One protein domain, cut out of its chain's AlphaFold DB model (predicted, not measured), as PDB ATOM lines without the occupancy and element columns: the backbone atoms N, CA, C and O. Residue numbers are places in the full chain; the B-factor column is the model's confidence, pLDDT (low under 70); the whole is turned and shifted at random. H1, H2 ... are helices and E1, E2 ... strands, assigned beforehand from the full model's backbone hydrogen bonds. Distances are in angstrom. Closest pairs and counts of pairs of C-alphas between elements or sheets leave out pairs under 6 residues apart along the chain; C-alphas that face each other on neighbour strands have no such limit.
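Overview. This is residues 8 to 22 and 143 to 253 of the 268 residues of an uncharacterized protein of Deltaproteobacteria bacterium (UniProt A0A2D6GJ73). A long, strongly twisted ribbon of three antiparallel strands, E2, E3 and E4, makes the core and the longest axis, with the short strand E1 beside E2 at one edge. Helices H2 and H3 pack on this sheet, H4 packs on the edge strand E4, and the short helices H1 and H5 only graze the sheet. The printed part has 126 residues, with five named helices and four named strands in the order H1 E1 H2 E2 E3 E4 H3 H4 H5. The sheet's order is E1 - E2 - E3 - E4, all antiparallel, and the class is mixed, helices and strands. The whole is compact, with a radius of gyration of the C-alphas of 14.4 A, and spans 47 by 31 by 28 A, only just elongated.

Along the chain. H1, residues 8 to 11, begins at C-alpha 8 (208.300, 155.065, 165.285). E1 is residues 17 to 20. After the cut come H2, residues 148 to 157, 14.4 A long, and E2, residues 165 to 174, 27.7 A. E3, residues 179 to 190, is 34.2 A long, and E4, residues 193 to 206, 35.8 A, starts at C-alpha 193 (182.735, 137.774, 158.396) and bends by 62 degrees at residue 197. H3, residues 222 to 234, is 18.3 A long. H4 is residues 240 to 245, and H5, residues 249 to 253, ends at C-alpha 253 (190.988, 139.917, 185.307).

Arrangement. E2, E3 and E4 form a meander, each strand the antiparallel neighbour of the one before, through the hairpins E2 and E3, and E3 and E4. N 170 and O 183 are 3.0 A apart, and N 184 and O 200 are 2.9 A apart, both within hydrogen-bond range. E1 pairs with E2, with N 19 and O 167 at 2.7 A. H2 and H3 make two layers with the sheet, helices on one face of it. H2 lies over E2 at a height over the sheet of 9.2 A and runs along the strands, at 5 degrees to E2 on the local plane. H3 lies over E3 at a height of 8.9 A, slantwise to the strands, at 51 degrees to E3 on the local plane. H2 and H3 are near each other. The closest C-alphas of E4 and H4, those of Phe 196 and Asp 242, are 5.7 A apart. H3 and H5 are close but not clearly touching, while H3 and H4 are apart. In H2, H3 and H5 every O i to N i+4 pair is within hydrogen-bond range; in H4 1 of 2 is, and H1 is too short for such a pair.

Size, cuts and confidence. The two C-alphas farthest apart, those of Gly 191 and Ser 210, are 47.0 A apart. Residues 23 to 142 are not printed, and C-alphas 22 and 143 are 27.1 A apart across this cut. The link from E4 to H3, residues 207 to 221, is long. Mean pLDDT of the printed part is 81.0; 17 residues are under 70, among them residues 143 to 151 and 158 to 162.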
ATOM      1  N   ASP A   8     208.016 155.826 166.499       67.06
ATOM      2  CA  ASP A   8     208.300 155.065 165.285       67.06
ATOM      3  C   ASP A   8     209.478 154.086 165.436       67.06
ATOM      4  O   ASP A   8     209.445 152.985 164.887       67.06
ATOM      5  N   GLN A   9     210.502 154.416 166.234       70.31
ATOM      6  CA  GLN A   9     211.641 153.514 166.463       70.31
ATOM      7  C   GLN A   9     211.250 152.293 167.291       70.31
ATOM      8  O   GLN A   9     211.743 151.186 167.067       70.31
ATOM      9  N   TRP A  10     210.370 152.487 168.272       67.06
ATOM     10  CA  TRP A  10     209.822 151.371 169.030       67.06
ATOM     11  C   TRP A  10     208.845 150.558 168.195       67.06
ATOM     12  O   TRP A  10     208.884 149.331 168.250       67.06
ATOM     13  N   LEU A  11     208.012 151.233 167.404       67.25
ATOM     14  CA  LEU A  11     207.059 150.594 166.512       67.25
ATOM     15  C   LEU A  11     207.751 149.702 165.477       67.25
ATOM     16  O   LEU A  11     207.292 148.590 165.238       67.25
ATOM     17  N   ALA A  12     208.907 150.126 164.957       71.38
ATOM     18  CA  ALA A  12     209.708 149.357 164.006       71.38
ATOM     19  C   ALA A  12     210.148 147.975 164.531       71.38
ATOM     20  O   ALA A  12     210.400 147.071 163.735       71.38
ATOM     21  N   LYS A  13     210.211 147.777 165.857       74.12
ATOM     22  CA  LYS A  13     210.525 146.471 166.464       74.12
ATOM     23  C   LYS A  13     209.347 145.498 166.435       74.12
ATOM     24  O   LYS A  13     209.556 144.292 166.514       74.12
ATOM     25  N   TYR A  14     208.118 146.002 166.331       75.50
ATOM     26  CA  TYR A  14     206.901 145.201 166.388       75.50
ATOM     27  C   TYR A  14     206.189 145.254 165.044       75.50
ATOM     28  O   TYR A  14     205.541 146.241 164.700       75.50
ATOM     29  N   LYS A  15     206.265 144.159 164.285       80.44
ATOM     30  CA  LYS A  15     205.527 144.026 163.024       80.44
ATOM     31  C   LYS A  15     204.019 144.107 163.298       80.44
ATOM     32  O   LYS A  15     203.499 143.295 164.065       80.44
ATOM     33  N   GLN A  16     203.326 145.053 162.674       81.81
ATOM     34  CA  GLN A  16     201.883 145.256 162.840       81.81
ATOM     35  C   GLN A  16     201.074 144.374 161.874       81.81
ATOM     36  O   GLN A  16     201.646 143.616 161.083       81.81
ATOM     37  N   GLY A  17     199.748 144.427 161.987       83.62
ATOM     38  CA  GLY A  17     198.814 143.774 161.073       83.62
ATOM     39  C   GLY A  17     198.368 142.381 161.521       83.62
ATOM     40  O   GLY A  17     198.438 142.017 162.698       83.62
ATOM     41  N   TRP A  18     197.864 141.594 160.571       85.69
ATOM     42  CA  TRP A  18     197.350 140.249 160.831       85.69
ATOM     43  C   TRP A  18     198.472 139.244 161.092       85.69
ATOM     44  O   TRP A  18     199.447 139.143 160.349       85.69
ATOM     45  N   LYS A  19     198.298 138.467 162.158       87.38
ATOM     46  CA  LYS A  19     199.238 137.478 162.672       87.38
ATOM     47  C   LYS A  19     198.558 136.133 162.810       87.38
ATOM     48  O   LYS A  19     197.435 136.023 163.310       87.38
ATOM     49  N   ARG A  20     199.274 135.093 162.394       87.44
ATOM     50  CA  ARG A  20     198.814 133.717 162.521       87.44
ATOM     51  C   ARG A  20     199.093 133.203 163.926       87.44
ATOM     52  O   ARG A  20     200.204 133.341 164.429       87.44
ATOM     53  N   VAL A  21     198.079 132.604 164.542       91.19
ATOM     54  CA  VAL A  21     198.239 131.874 165.804       91.19
ATOM     55  C   VAL A  21     199.103 130.641 165.549       91.19
ATOM     56  O   VAL A  21     198.903 129.945 164.554       91.19
ATOM     57  N   ALA A  22     200.051 130.360 166.441       92.44
ATOM     58  CA  ALA A  22     200.852 129.150 166.369       92.44
ATOM     59  C   ALA A  22     199.975 127.917 166.597       92.44
ATOM     60  O   ALA A  22     199.268 127.835 167.602       92.44
ATOM     61  N   SER A 143     204.621 154.152 159.815       33.16
ATOM     62  CA  SER A 143     205.402 155.175 160.513       33.16
ATOM     63  C   SER A 143     204.625 156.485 160.469       33.16
ATOM     64  O   SER A 143     204.179 156.886 159.390       33.16
ATOM     65  N   GLY A 144     204.523 157.173 161.602       39.19
ATOM     66  CA  GLY A 144     203.999 158.533 161.667       39.19
ATOM     67  C   GLY A 144     202.525 158.684 162.067       39.19
ATOM     68  O   GLY A 144     201.794 157.739 162.343       39.19
ATOM     69  N   ILE A 145     202.111 159.950 162.137       38.34
ATOM     70  CA  ILE A 145     200.891 160.486 162.779       38.34
ATOM     71  C   ILE A 145     199.581 160.152 162.014       38.34
ATOM     72  O   ILE A 145     198.498 160.595 162.396       38.34
ATOM     73  N   ALA A 146     199.638 159.316 160.976       42.00
ATOM     74  CA  ALA A 146     198.464 158.688 160.374       42.00
ATOM     75  C   ALA A 146     198.207 157.376 161.140       42.00
ATOM     76  O   ALA A 146     198.945 156.410 161.028       42.00
ATOM     77  N   GLY A 147     197.303 157.293 162.111       54.78
ATOM     78  CA  GLY A 147     195.936 157.788 162.130       54.78
ATOM     79  C   GLY A 147     195.069 156.531 162.167       54.78
ATOM     80  O   GLY A 147     195.228 155.663 161.322       54.78
ATOM     81  N   ILE A 148     194.184 156.392 163.158       59.34
ATOM     82  CA  ILE A 148     193.319 155.209 163.368       59.34
ATOM     83  C   ILE A 148     192.717 154.658 162.053       59.34
ATOM     84  O   ILE A 148     192.563 153.452 161.914       59.34
ATOM     85  N   SER A 149     192.450 155.527 161.073       59.16
ATOM     86  CA  SER A 149     192.037 155.187 159.704       59.16
ATOM     87  C   SER A 149     192.910 154.131 159.004       59.16
ATOM     88  O   SER A 149     192.366 153.181 158.451       59.16
ATOM     89  N   ASP A 150     194.239 154.246 159.039       64.81
ATOM     90  CA  ASP A 150     195.136 153.299 158.354       64.81
ATOM     91  C   ASP A 150     195.094 151.923 159.021       64.81
ATOM     92  O   ASP A 150     195.028 150.886 158.361       64.81
ATOM     93  N   LEU A 151     194.986 151.924 160.350       68.50
ATOM     94  CA  LEU A 151     194.815 150.715 161.139       68.50
ATOM     95  C   LEU A 151     193.482 150.009 160.840       68.50
ATOM     96  O   LEU A 151     193.430 148.782 160.754       68.50
ATOM     97  N   VAL A 152     192.405 150.778 160.658       71.69
ATOM     98  CA  VAL A 152     191.080 150.263 160.285       71.69
ATOM     99  C   VAL A 152     191.080 149.709 158.863       71.69
ATOM    100  O   VAL A 152     190.493 148.653 158.614       71.69
ATOM    101  N   ASN A 153     191.773 150.369 157.936       75.00
ATOM    102  CA  ASN A 153     191.936 149.871 156.573       75.00
ATOM    103  C   ASN A 153     192.655 148.514 156.559       75.00
ATOM    104  O   ASN A 153     192.159 147.573 155.937       75.00
ATOM    105  N   GLU A 154     193.747 148.359 157.311       75.31
ATOM    106  CA  GLU A 154     194.455 147.075 157.440       75.31
ATOM    107  C   GLU A 154     193.610 145.988 158.113       75.31
ATOM    108  O   GLU A 154     193.586 144.834 157.664       75.31
ATOM    109  N   LEU A 155     192.876 146.347 159.171       81.25
ATOM    110  CA  LEU A 155     191.953 145.429 159.829       81.25
ATOM    111  C   LEU A 155     190.931 144.894 158.818       81.25
ATOM    112  O   LEU A 155     190.703 143.684 158.749       81.25
ATOM    113  N   ASN A 156     190.352 145.765 157.993       76.44
ATOM    114  CA  ASN A 156     189.315 145.394 157.037       76.44
ATOM    115  C   ASN A 156     189.864 144.602 155.842       76.44
ATOM    116  O   ASN A 156     189.299 143.558 155.512       76.44
ATOM    117  N   GLN A 157     190.995 145.013 155.266       71.44
ATOM    118  CA  GLN A 157     191.553 144.420 154.043       71.44
ATOM    119  C   GLN A 157     192.382 143.143 154.276       71.44
ATOM    120  O   GLN A 157     192.535 142.329 153.368       71.44
ATOM    121  N   GLY A 158     192.943 142.951 155.473       63.03
ATOM    122  CA  GLY A 158     194.105 142.070 155.643       63.03
ATOM    123  C   GLY A 158     193.866 140.596 156.003       63.03
ATOM    124  O   GLY A 158     194.844 139.885 156.213       63.03
ATOM    125  N   TRP A 159     192.625 140.091 156.062       66.50
ATOM    126  CA  TRP A 159     192.381 138.677 156.412       66.50
ATOM    127  C   TRP A 159     191.887 137.845 155.224       66.50
ATOM    128  O   TRP A 159     190.753 137.378 155.189       66.50
ATOM    129  N   ASN A 160     192.788 137.615 154.270       61.03
ATOM    130  CA  ASN A 160     192.559 136.766 153.094       61.03
ATOM    131  C   ASN A 160     193.130 135.347 153.273       61.03
ATOM    132  O   ASN A 160     193.566 134.731 152.305       61.03
ATOM    133  N   TRP A 161     193.237 134.858 154.511       67.00
ATOM    134  CA  TRP A 161     193.960 133.620 154.830       67.00
ATOM    135  C   TRP A 161     193.002 132.506 155.302       67.00
ATOM    136  O   TRP A 161     191.962 132.772 155.908       67.00
ATOM    137  N   ASP A 162     193.375 131.248 155.047       67.00
ATOM    138  CA  ASP A 162     192.515 130.063 155.243       67.00
ATOM    139  C   ASP A 162     192.488 129.494 156.669       67.00
ATOM    140  O   ASP A 162     191.807 128.504 156.936       67.00
ATOM    141  N   PHE A 163     193.207 130.086 157.623       71.56
ATOM    142  CA  PHE A 163     193.144 129.624 159.012       71.56
ATOM    143  C   PHE A 163     191.932 130.207 159.759       71.56
ATOM    144  O   PHE A 163     191.459 131.314 159.489       71.56
ATOM    145  N   GLN A 164     191.456 129.440 160.742       82.12
ATOM    146  CA  GLN A 164     190.230 129.707 161.501       82.12
ATOM    147  C   GLN A 164     190.339 130.898 162.465       82.12
ATOM    148  O   GLN A 164     189.377 131.649 162.609       82.12
ATOM    149  N   GLU A 165     191.488 131.092 163.121       89.94
ATOM    150  CA  GLU A 165     191.703 132.180 164.085       89.94
ATOM    151  C   GLU A 165     192.982 132.963 163.802       89.94
ATOM    152  O   GLU A 165     194.013 132.394 163.439       89.94
ATOM    153  N   ALA A 166     192.910 134.274 164.020       89.88
ATOM    154  CA  ALA A 166     193.982 135.222 163.756       89.88
ATOM    155  C   ALA A 166     194.066 136.273 164.855       89.88
ATOM    156  O   ALA A 166     193.059 136.623 165.478       89.88
ATOM    157  N   VAL A 167     195.251 136.844 165.030       91.25
ATOM    158  CA  VAL A 167     195.451 138.016 165.875       91.25
ATOM    159  C   VAL A 167     195.735 139.216 164.989       91.25
ATOM    160  O   VAL A 167     196.679 139.197 164.215       91.25
ATOM    161  N   PHE A 168     194.950 140.275 165.120       90.06
ATOM    162  CA  PHE A 168     195.332 141.575 164.594       90.06
ATOM    163  C   PHE A 168     196.166 142.303 165.651       90.06
ATOM    164  O   PHE A 168     195.701 142.520 166.776       90.06
ATOM    165  N   GLN A 169     197.414 142.613 165.308       88.75
ATOM    166  CA  GLN A 169     198.371 143.281 166.179       88.75
ATOM    167  C   GLN A 169     198.519 144.747 165.770       88.75
ATOM    168  O   GLN A 169     198.801 145.044 164.611       88.75
ATOM    169  N   SER A 170     198.333 145.649 166.732       86.38
ATOM    170  CA  SER A 170     198.391 147.096 166.517       86.38
ATOM    171  C   SER A 170     199.066 147.799 167.692       86.38
ATOM    172  O   SER A 170     198.725 147.510 168.839       86.38
ATOM    173  N   ALA A 171     199.946 148.766 167.460       84.31
ATOM    174  CA  ALA A 171     200.449 149.616 168.532       84.31
ATOM    175  C   ALA A 171     199.535 150.823 168.752       84.31
ATOM    176  O   ALA A 171     199.053 151.433 167.799       84.31
ATOM    177  N   VAL A 172     199.331 151.198 170.011       83.38
ATOM    178  CA  VAL A 172     198.572 152.396 170.380       83.38
ATOM    179  C   VAL A 172     199.324 153.174 171.446       83.38
ATOM    180  O   VAL A 172     199.778 152.624 172.451       83.38
ATOM    181  N   ARG A 173     199.434 154.484 171.230       84.56
ATOM    182  CA  ARG A 173     199.955 155.439 172.205       84.56
ATOM    183  C   ARG A 173     198.793 156.149 172.886       84.56
ATOM    184  O   ARG A 173     197.974 156.774 172.221       84.56
ATOM    185  N   LEU A 174     198.759 156.102 174.214       84.69
ATOM    186  CA  LEU A 174     197.841 156.912 175.007       84.69
ATOM    187  C   LEU A 174     198.603 158.106 175.573       84.69
ATOM    188  O   LEU A 174     199.331 157.991 176.562       84.69
ATOM    189  N   ASN A 175     198.448 159.260 174.925       82.81
ATOM    190  CA  ASN A 175     199.164 160.482 175.296       82.81
ATOM    191  C   ASN A 175     198.857 160.928 176.730       82.81
ATOM    192  O   ASN A 175     199.770 161.327 177.447       82.81
ATOM    193  N   GLU A 176     197.604 160.784 177.166       85.25
ATOM    194  CA  GLU A 176     197.151 161.109 178.524       85.25
ATOM    195  C   GLU A 176     197.871 160.313 179.625       85.25
ATOM    196  O   GLU A 176     198.086 160.834 180.716       85.25
ATOM    197  N   PHE A 177     198.307 159.084 179.327       85.69
ATOM    198  CA  PHE A 177     199.067 158.243 180.255       85.69
ATOM    199  C   PHE A 177     200.568 158.253 179.976       85.69
ATOM    200  O   PHE A 177     201.318 157.627 180.718       85.69
ATOM    201  N   LYS A 178     201.019 158.937 178.913       86.44
ATOM    202  CA  LYS A 178     202.411 158.902 178.437       86.44
ATOM    203  C   LYS A 178     202.922 157.461 178.321       86.44
ATOM    204  O   LYS A 178     204.033 157.143 178.742       86.44
ATOM    205  N   ARG A 179     202.100 156.585 177.742       86.12
ATOM    206  CA  ARG A 179     202.391 155.157 177.585       86.12
ATOM    207  C   ARG A 179     202.081 154.679 176.179       86.12
ATOM    208  O   ARG A 179     201.227 155.232 175.483       86.12
ATOM    209  N   MET A 180     202.798 153.643 175.779       84.38
ATOM    210  CA  MET A 180     202.632 152.967 174.504       84.38
ATOM    211  C   MET A 180     202.420 151.482 174.736       84.38
ATOM    212  O   MET A 180     203.116 150.863 175.542       84.38
ATOM    213  N   TYR A 181     201.487 150.921 173.981       85.19
ATOM    214  CA  TYR A 181     201.050 149.549 174.132       85.19
ATOM    215  C   TYR A 181     201.007 148.815 172.801       85.19
ATOM    216  O   TYR A 181     200.763 149.420 171.759       85.19
ATOM    217  N   LEU A 182     201.163 147.498 172.869       86.81
ATOM    218  CA  LEU A 182     200.872 146.559 171.799       86.81
ATOM    219  C   LEU A 182     199.522 145.915 172.089       86.81
ATOM    220  O   LEU A 182     199.373 145.174 173.059       86.81
ATOM    221  N   LEU A 183     198.530 146.203 171.261       88.69
ATOM    222  CA  LEU A 183     197.219 145.571 171.309       88.69
ATOM    223  C   LEU A 183     197.219 144.328 170.430       88.69
ATOM    224  O   LEU A 183     197.715 144.341 169.304       88.69
ATOM    225  N   ARG A 184     196.604 143.266 170.942       91.25
ATOM    226  CA  ARG A 184     196.359 142.020 170.215       91.25
ATOM    227  C   ARG A 184     194.882 141.695 170.281       91.25
ATOM    228  O   ARG A 184     194.378 141.322 171.340       91.25
ATOM    229  N   CYS A 185     194.204 141.830 169.152       92.50
ATOM    230  CA  CYS A 185     192.786 141.533 169.001       92.50
ATOM    231  C   CYS A 185     192.626 140.164 168.336       92.50
ATOM    232  O   CYS A 185     193.112 139.955 167.230       92.50
ATOM    233  N   LEU A 186     191.984 139.219 169.020       93.44
ATOM    234  CA  LEU A 186     191.736 137.878 168.502       93.44
ATOM    235  C   LEU A 186     190.424 137.863 167.724       93.44
ATOM    236  O   LEU A 186     189.389 138.287 168.244       93.44
ATOM    237  N   TYR A 187     190.457 137.281 166.534       91.75
ATOM    238  CA  TYR A 187     189.275 137.064 165.717       91.75
ATOM    239  C   TYR A 187     189.172 135.610 165.261       91.75
ATOM    240  O   TYR A 187     190.179 134.911 165.126       91.75
ATOM    241  N   ARG A 188     187.941 135.183 164.973       89.38
ATOM    242  CA  ARG A 188     187.620 133.917 164.309       89.38
ATOM    243  C   ARG A 188     186.885 134.171 163.001       89.38
ATOM    244  O   ARG A 188     185.996 135.019 162.949       89.38
ATOM    245  N   ARG A 189     187.251 133.433 161.957       85.00
ATOM    246  CA  ARG A 189     186.576 133.499 160.666       85.00
ATOM    247  C   ARG A 189     185.204 132.847 160.803       85.00
ATOM    248  O   ARG A 189     185.084 131.752 161.343       85.00
ATOM    249  N   SER A 190     184.169 133.534 160.343       80.69
ATOM    250  CA  SER A 190     182.790 133.048 160.349       80.69
ATOM    251  C   SER A 190     182.185 133.321 158.974       80.69
ATOM    252  O   SER A 190     181.602 134.380 158.740       80.69
ATOM    253  N   GLY A 191     182.395 132.393 158.037       77.81
ATOM    254  CA  GLY A 191     182.091 132.611 156.619       77.81
ATOM    255  C   GLY A 191     182.932 133.750 156.029       77.81
ATOM    256  O   GLY A 191     184.164 133.703 156.069       77.81
ATOM    257  N   GLU A 192     182.254 134.774 155.512       72.38
ATOM    258  CA  GLU A 192     182.853 136.008 154.972       72.38
ATOM    259  C   GLU A 192     183.107 137.077 156.051       72.38
ATOM    260  O   GLU A 192     183.746 138.096 155.798       72.38
ATOM    261  N   SER A 193     182.626 136.841 157.275       78.75
ATOM    262  CA  SER A 193     182.735 137.774 158.396       78.75
ATOM    263  C   SER A 193     183.849 137.400 159.377       78.75
ATOM    264  O   SER A 193     184.343 136.265 159.419       78.75
ATOM    265  N   LYS A 194     184.222 138.369 160.214       85.50
ATOM    266  CA  LYS A 194     185.206 138.222 161.289       85.50
ATOM    267  C   LYS A 194     184.478 138.368 162.614       85.50
ATOM    268  O   LYS A 194     183.955 139.435 162.911       85.50
ATOM    269  N   LYS A 195     184.469 137.317 163.428       89.88
ATOM    270  CA  LYS A 195     183.928 137.367 164.784       89.88
ATOM    271  C   LYS A 195     185.023 137.793 165.748       89.88
ATOM    272  O   LYS A 195     186.025 137.089 165.884       89.88
ATOM    273  N   PHE A 196     184.836 138.914 166.433       92.88
ATOM    274  CA  PHE A 196     185.774 139.354 167.461       92.88
ATOM    275  C   PHE A 196     185.634 138.488 168.719       92.88
ATOM    276  O   PHE A 196     184.547 138.320 169.269       92.88
ATOM    277  N   LEU A 197     186.747 137.914 169.172       93.25
ATOM    278  CA  LEU A 197     186.782 136.998 170.311       93.25
ATOM    279  C   LEU A 197     187.322 137.643 171.586       93.25
ATOM    280  O   LEU A 197     187.124 137.100 172.672       93.25
ATOM    281  N   GLY A 198     188.016 138.774 171.485       93.88
ATOM    282  CA  GLY A 198     188.602 139.453 172.635       93.88
ATOM    283  C   GLY A 198     189.902 140.162 172.316       93.88
ATOM    284  O   GLY A 198     190.425 140.071 171.207       93.88
ATOM    285  N   TRP A 199     190.447 140.851 173.311       92.62
ATOM    286  CA  TRP A 199     191.685 141.603 173.154       92.62
ATOM    287  C   TRP A 199     192.556 141.553 174.404       92.62
ATOM    288  O   TRP A 199     192.077 141.349 175.521       92.62
ATOM    289  N   LYS A 200     193.857 141.719 174.184       90.62
ATOM    290  CA  LYS A 200     194.893 141.815 175.211       90.62
ATOM    291  C   LYS A 200     195.847 142.950 174.883       90.62
ATOM    292  O   LYS A 200     195.850 143.459 173.759       90.62
ATOM    293  N   VAL A 201     196.654 143.330 175.867       87.94
ATOM    294  CA  VAL A 201     197.582 144.443 175.730       87.94
ATOM    295  C   VAL A 201     198.906 144.145 176.417       87.94
ATOM    296  O   VAL A 201     198.928 143.607 177.514       87.94
ATOM    297  N   GLN A 202     200.007 144.530 175.790       86.06
ATOM    298  CA  GLN A 202     201.330 144.529 176.399       86.06
ATOM    299  C   GLN A 202     201.819 145.972 176.500       86.06
ATOM    300  O   GLN A 202     201.763 146.711 175.516       86.06
ATOM    301  N   LEU A 203     202.290 146.393 177.676       86.19
ATOM    302  CA  LEU A 203     202.967 147.682 177.805       86.19
ATOM    303  C   LEU A 203     204.319 147.595 177.093       86.19
ATOM    304  O   LEU A 203     205.158 146.774 177.453       86.19
ATOM    305  N   LEU A 204     204.525 148.450 176.092       81.19
ATOM    306  CA  LEU A 204     205.783 148.527 175.350       81.19
ATOM    307  C   LEU A 204     206.740 149.554 175.952       81.19
ATOM    308  O   LEU A 204     207.947 149.329 175.989       81.19
ATOM    309  N   ARG A 205     206.211 150.707 176.382       82.00
ATOM    310  CA  ARG A 205     207.016 151.799 176.941       82.00
ATOM    311  C   ARG A 205     206.187 152.682 177.866       82.00
ATOM    312  O   ARG A 205     205.099 153.128 177.501       82.00
ATOM    313  N   ASP A 206     206.762 152.994 179.021       85.12
ATOM    314  CA  ASP A 206     206.331 154.084 179.890       85.12
ATOM    315  C   ASP A 206     207.288 155.267 179.703       85.12
ATOM    316  O   ASP A 206     208.479 155.161 179.991       85.12
ATOM    317  N   PHE A 207     206.795 156.389 179.176       82.00
ATOM    318  CA  PHE A 207     207.617 157.579 178.940       82.00
ATOM    319  C   PHE A 207     207.840 158.405 180.218       82.00
ATOM    320  O   PHE A 207     208.561 159.399 180.176       82.00
ATOM    321  N   THR A 208     207.236 158.014 181.344       82.62
ATOM    322  CA  THR A 208     207.510 158.598 182.666       82.62
ATOM    323  C   THR A 208     208.653 157.894 183.399       82.62
ATOM    324  O   THR A 208     209.216 158.467 184.328       82.62
ATOM    325  N   SER A 209     209.037 156.691 182.955       78.50
ATOM    326  CA  SER A 209     210.143 155.914 183.512       78.50
ATOM    327  C   SER A 209     211.353 155.924 182.576       78.50
ATOM    328  O   SER A 209     211.232 155.836 181.350       78.50
ATOM    329  N   SER A 210     212.555 156.001 183.146       72.31
ATOM    330  CA  SER A 210     213.793 155.747 182.403       72.31
ATOM    331  C   SER A 210     213.960 154.253 182.098       72.31
ATOM    332  O   SER A 210     214.511 153.894 181.054       72.31
ATOM    333  N   GLU A 211     213.421 153.384 182.953       73.88
ATOM    334  CA  GLU A 211     213.546 151.936 182.846       73.88
ATOM    335  C   GLU A 211     212.540 151.332 181.860       73.88
ATOM    336  O   GLU A 211     211.354 151.658 181.868       73.88
ATOM    337  N   ASN A 212     213.014 150.395 181.034       70.69
ATOM    338  CA  ASN A 212     212.145 149.500 180.276       70.69
ATOM    339  C   ASN A 212     211.852 148.267 181.127       70.69
ATOM    340  O   ASN A 212     212.750 147.454 181.358       70.69
ATOM    341  N   VAL A 213     210.607 148.140 181.577       72.19
ATOM    342  CA  VAL A 213     210.099 146.934 182.231       72.19
ATOM    343  C   VAL A 213     209.034 146.302 181.347       72.19
ATOM    344  O   VAL A 213     208.185 146.998 180.794       72.19
ATOM    345  N   GLU A 214     209.095 144.984 181.197       72.44
ATOM    346  CA  GLU A 214     208.054 144.220 180.522       72.44
ATOM    347  C   GLU A 214     207.016 143.790 181.554       72.44
ATOM    348  O   GLU A 214     207.317 143.060 182.505       72.44
ATOM    349  N   ASN A 215     205.787 144.255 181.363       73.38
ATOM    350  CA  ASN A 215     204.659 143.812 182.165       73.38
ATOM    351  C   ASN A 215     203.941 142.652 181.461       73.38
ATOM    352  O   ASN A 215     203.993 142.568 180.230       73.38
ATOM    353  N   PRO A 216     203.255 141.773 182.215       71.50
ATOM    354  CA  PRO A 216     202.431 140.720 181.628       71.50
ATOM    355  C   PRO A 216     201.422 141.261 180.605       71.50
ATOM    356  O   PRO A 216     200.996 142.416 180.706       71.50
ATOM    357  N   PHE A 217     200.973 140.410 179.669       72.19
ATOM    358  CA  PHE A 217     200.058 140.732 178.544       72.19
ATOM    359  C   PHE A 217     198.626 141.201 178.941       72.19
ATOM    360  O   PHE A 217     197.660 141.073 178.176       72.19
ATOM    361  N   TRP A 218     198.448 141.711 180.156       73.44
ATOM    362  CA  TRP A 218     197.181 142.131 180.762       73.44
ATOM    363  C   TRP A 218     197.335 143.155 181.886       73.44
ATOM    364  O   TRP A 218     196.319 143.550 182.468       73.44
ATOM    365  N   ASP A 219     198.558 143.543 182.251       77.81
ATOM    366  CA  ASP A 219     198.759 144.500 183.334       77.81
ATOM    367  C   ASP A 219     198.367 145.903 182.866       77.81
ATOM    368  O   ASP A 219     199.103 146.600 182.165       77.81
ATOM    369  N   LEU A 220     197.135 146.269 183.204       82.94
ATOM    370  CA  LEU A 220     196.486 147.483 182.754       82.94
ATOM    371  C   LEU A 220     195.566 148.008 183.852       82.94
ATOM    372  O   LEU A 220     194.706 147.276 184.368       82.94
ATOM    373  N   SER A 221     195.702 149.293 184.186       86.31
ATOM    374  CA  SER A 221     194.783 149.921 185.129       86.31
ATOM    375  C   SER A 221     193.374 150.032 184.526       86.31
ATOM    376  O   SER A 221     193.216 150.176 183.311       86.31
ATOM    377  N   PRO A 222     192.314 150.072 185.355       89.31
ATOM    378  CA  PRO A 222     190.951 150.277 184.858       89.31
ATOM    379  C   PRO A 222     190.749 151.590 184.079       89.31
ATOM    380  O   PRO A 222     189.792 151.718 183.317       89.31
ATOM    381  N   LYS A 223     191.601 152.605 184.292       91.44
ATOM    382  CA  LYS A 223     191.545 153.869 183.539       91.44
ATOM    383  C   LYS A 223     192.087 153.681 182.120       91.44
ATOM    384  O   LYS A 223     191.382 154.024 181.177       91.44
ATOM    385  N   GLU A 224     193.266 153.083 181.986       90.19
ATOM    386  CA  GLU A 224     193.878 152.786 180.683       90.19
ATOM    387  C   GLU A 224     193.031 151.785 179.881       90.19
ATOM    388  O   GLU A 224     192.854 151.953 178.679       90.19
ATOM    389  N   GLU A 225     192.425 150.797 180.550       91.25
ATOM    390  CA  GLU A 225     191.495 149.837 179.933       91.25
ATOM    391  C   GLU A 225     190.338 150.526 179.220       91.25
ATOM    392  O   GLU A 225     190.087 150.257 178.046       91.25
ATOM    393  N   ARG A 226     189.670 151.460 179.901       91.44
ATOM    394  CA  ARG A 226     188.552 152.210 179.321       91.44
ATOM    395  C   ARG A 226     188.991 153.101 178.163       91.44
ATOM    396  O   ARG A 226     188.239 153.249 177.203       91.44
ATOM    397  N   ALA A 227     190.186 153.686 178.244       91.19
ATOM    398  CA  ALA A 227     190.730 154.505 177.168       91.19
ATOM    399  C   ALA A 227     191.016 153.666 175.911       91.19
ATOM    400  O   ALA A 227     190.569 154.028 174.824       91.19
ATOM    401  N   LEU A 228     191.667 152.506 176.053       89.56
ATOM    402  CA  LEU A 228     191.918 151.591 174.931       89.56
ATOM    403  C   LEU A 228     190.624 151.017 174.357       89.56
ATOM    404  O   LEU A 228     190.462 150.984 173.141       89.56
ATOM    405  N   GLU A 229     189.671 150.623 175.202       91.06
ATOM    406  CA  GLU A 229     188.367 150.140 174.739       91.06
ATOM    407  C   GLU A 229     187.637 151.204 173.905       91.06
ATOM    408  O   GLU A 229     187.058 150.888 172.865       91.06
ATOM    409  N   LYS A 230     187.706 152.477 174.323       88.56
ATOM    410  CA  LYS A 230     187.151 153.597 173.558       88.56
ATOM    411  C   LYS A 230     187.823 153.725 172.190       88.56
ATOM    412  O   LYS A 230     187.104 153.877 171.206       88.56
ATOM    413  N   VAL A 231     189.153 153.619 172.119       86.44
ATOM    414  CA  VAL A 231     189.901 153.641 170.849       86.44
ATOM    415  C   VAL A 231     189.446 152.503 169.933       86.44
ATOM    416  O   VAL A 231     189.073 152.760 168.793       86.44
ATOM    417  N   LEU A 232     189.391 151.266 170.439       88.62
ATOM    418  CA  LEU A 232     188.960 150.099 169.659       88.62
ATOM    419  C   LEU A 232     187.519 150.247 169.151       88.62
ATOM    420  O   LEU A 232     187.230 149.933 167.996       88.62
ATOM    421  N   ARG A 233     186.613 150.769 169.988       88.19
ATOM    422  CA  ARG A 233     185.216 151.008 169.604       88.19
ATOM    423  C   ARG A 233     185.091 152.106 168.548       88.19
ATOM    424  O   ARG A 233     184.343 151.934 167.594       88.19
ATOM    425  N   GLN A 234     185.804 153.222 168.706       85.19
ATOM    426  CA  GLN A 234     185.805 154.320 167.729       85.19
ATOM    427  C   GLN A 234     186.394 153.890 166.383       85.19
ATOM    428  O   GLN A 234     185.936 154.345 165.342       85.19
ATOM    429  N   ALA A 235     187.362 152.978 166.416       82.88
ATOM    430  CA  ALA A 235     187.964 152.359 165.246       82.88
ATOM    431  C   ALA A 235     187.129 151.198 164.664       82.88
ATOM    432  O   ALA A 235     187.580 150.529 163.744       82.88
ATOM    433  N   ALA A 236     185.936 150.914 165.199       86.44
ATOM    434  CA  ALA A 236     185.069 149.824 164.745       86.44
ATOM    435  C   ALA A 236     185.749 148.436 164.711       86.44
ATOM    436  O   ALA A 236     185.448 147.605 163.858       86.44
ATOM    437  N   PHE A 237     186.639 148.147 165.670       88.44
ATOM    438  CA  PHE A 237     187.302 146.837 165.766       88.44
ATOM    439  C   PHE A 237     186.340 145.689 166.081       88.44
ATOM    440  O   PHE A 237     186.667 144.523 165.852       88.44
ATOM    441  N   PHE A 238     185.188 146.012 166.661       89.62
ATOM    442  CA  PHE A 238     184.154 145.069 167.049       89.62
ATOM    443  C   PHE A 238     182.793 145.760 167.093       89.62
ATOM    444  O   PHE A 238     182.697 146.967 167.344       89.62
ATOM    445  N   THR A 239     181.733 144.979 166.907       88.69
ATOM    446  CA  THR A 239     180.358 145.429 167.152       88.69
ATOM    447  C   THR A 239     180.027 145.409 168.648       88.69
ATOM    448  O   THR A 239     180.771 144.867 169.475       88.69
ATOM    449  N   LYS A 240     178.891 146.000 169.034       88.44
ATOM    450  CA  LYS A 240     178.417 145.942 170.424       88.44
ATOM    451  C   LYS A 240     178.102 144.499 170.828       88.44
ATOM    452  O   LYS A 240     178.419 144.090 171.943       88.44
ATOM    453  N   GLU A 241     177.513 143.741 169.915       88.44
ATOM    454  CA  GLU A 241     177.134 142.341 170.069       88.44
ATOM    455  C   GLU A 241     178.375 141.463 170.252       88.44
ATOM    456  O   GLU A 241     178.438 140.680 171.205       88.44
ATOM    457  N   ASP A 242     179.399 141.659 169.413       88.38
ATOM    458  CA  ASP A 242     180.688 140.984 169.564       88.38
ATOM    459  C   ASP A 242     181.292 141.256 170.940       88.38
ATOM    460  O   ASP A 242     181.695 140.334 171.649       88.38
ATOM    461  N   PHE A 243     181.328 142.527 171.349       88.50
ATOM    462  CA  PHE A 243     181.943 142.942 172.603       88.50
ATOM    463  C   PHE A 243     181.302 142.280 173.832       88.50
ATOM    464  O   PHE A 243     182.001 141.901 174.778       88.50
ATOM    465  N   LEU A 244     179.978 142.092 173.819       89.31
ATOM    466  CA  LEU A 244     179.257 141.424 174.905       89.31
ATOM    467  C   LEU A 244     179.691 139.968 175.082       89.31
ATOM    468  O   LEU A 244     179.753 139.495 176.219       89.31
ATOM    469  N   GLN A 245     180.043 139.279 173.998       89.44
ATOM    470  CA  GLN A 245     180.483 137.879 174.021       89.44
ATOM    471  C   GLN A 245     182.007 137.737 174.112       89.44
ATOM    472  O   GLN A 245     182.514 136.719 174.581       89.44
ATOM    473  N   ALA A 246     182.744 138.775 173.730       91.69
ATOM    474  CA  ALA A 246     184.192 138.767 173.683       91.69
ATOM    475  C   ALA A 246     184.838 138.642 175.065       91.69
ATOM    476  O   ALA A 246     184.297 139.045 176.106       91.69
ATOM    477  N   ASN A 247     186.057 138.117 175.056       90.38
ATOM    478  CA  ASN A 247     186.937 138.115 176.198       90.38
ATOM    479  C   ASN A 247     187.645 139.472 176.353       90.38
ATOM    480  O   ASN A 247     188.632 139.754 175.672       90.38
ATOM    481  N   THR A 248     187.139 140.312 177.253       89.88
ATOM    482  CA  THR A 248     187.720 141.626 177.558       89.88
ATOM    483  C   THR A 248     188.730 141.540 178.706       89.88
ATOM    484  O   THR A 248     188.608 140.640 179.545       89.88
ATOM    485  N   PRO A 249     189.678 142.489 178.829       89.06
ATOM    486  CA  PRO A 249     190.608 142.534 179.956       89.06
ATOM    487  C   PRO A 249     189.919 142.511 181.328       89.06
ATOM    488  O   PRO A 249     190.400 141.835 182.235       89.06
ATOM    489  N   ARG A 250     188.749 143.141 181.487       88.25
ATOM    490  CA  ARG A 250     187.931 143.028 182.705       88.25
ATOM    491  C   ARG A 250     187.466 141.602 182.998       88.25
ATOM    492  O   ARG A 250     187.636 141.141 184.126       88.25
ATOM    493  N   LYS A 251     186.855 140.914 182.024       89.94
ATOM    494  CA  LYS A 251     186.410 139.515 182.202       89.94
ATOM    495  C   LYS A 251     187.604 138.609 182.492       89.94
ATOM    496  O   LYS A 251     187.528 137.719 183.333       89.94
ATOM    497  N   GLU A 252     188.714 138.889 181.823       88.50
ATOM    498  CA  GLU A 252     189.980 138.205 182.002       88.50
ATOM    499  C   GLU A 252     190.565 138.395 183.407       88.50
ATOM    500  O   GLU A 252     190.989 137.434 184.036       88.50
ATOM    501  N   ARG A 253     190.536 139.619 183.943       87.88
ATOM    502  CA  ARG A 253     190.988 139.917 185.307       87.88
ATOM    503  C   ARG A 253     190.228 139.095 186.345       87.88
ATOM    504  O   ARG A 253     190.859 138.566 187.250       87.88
TER     505      ARG A 253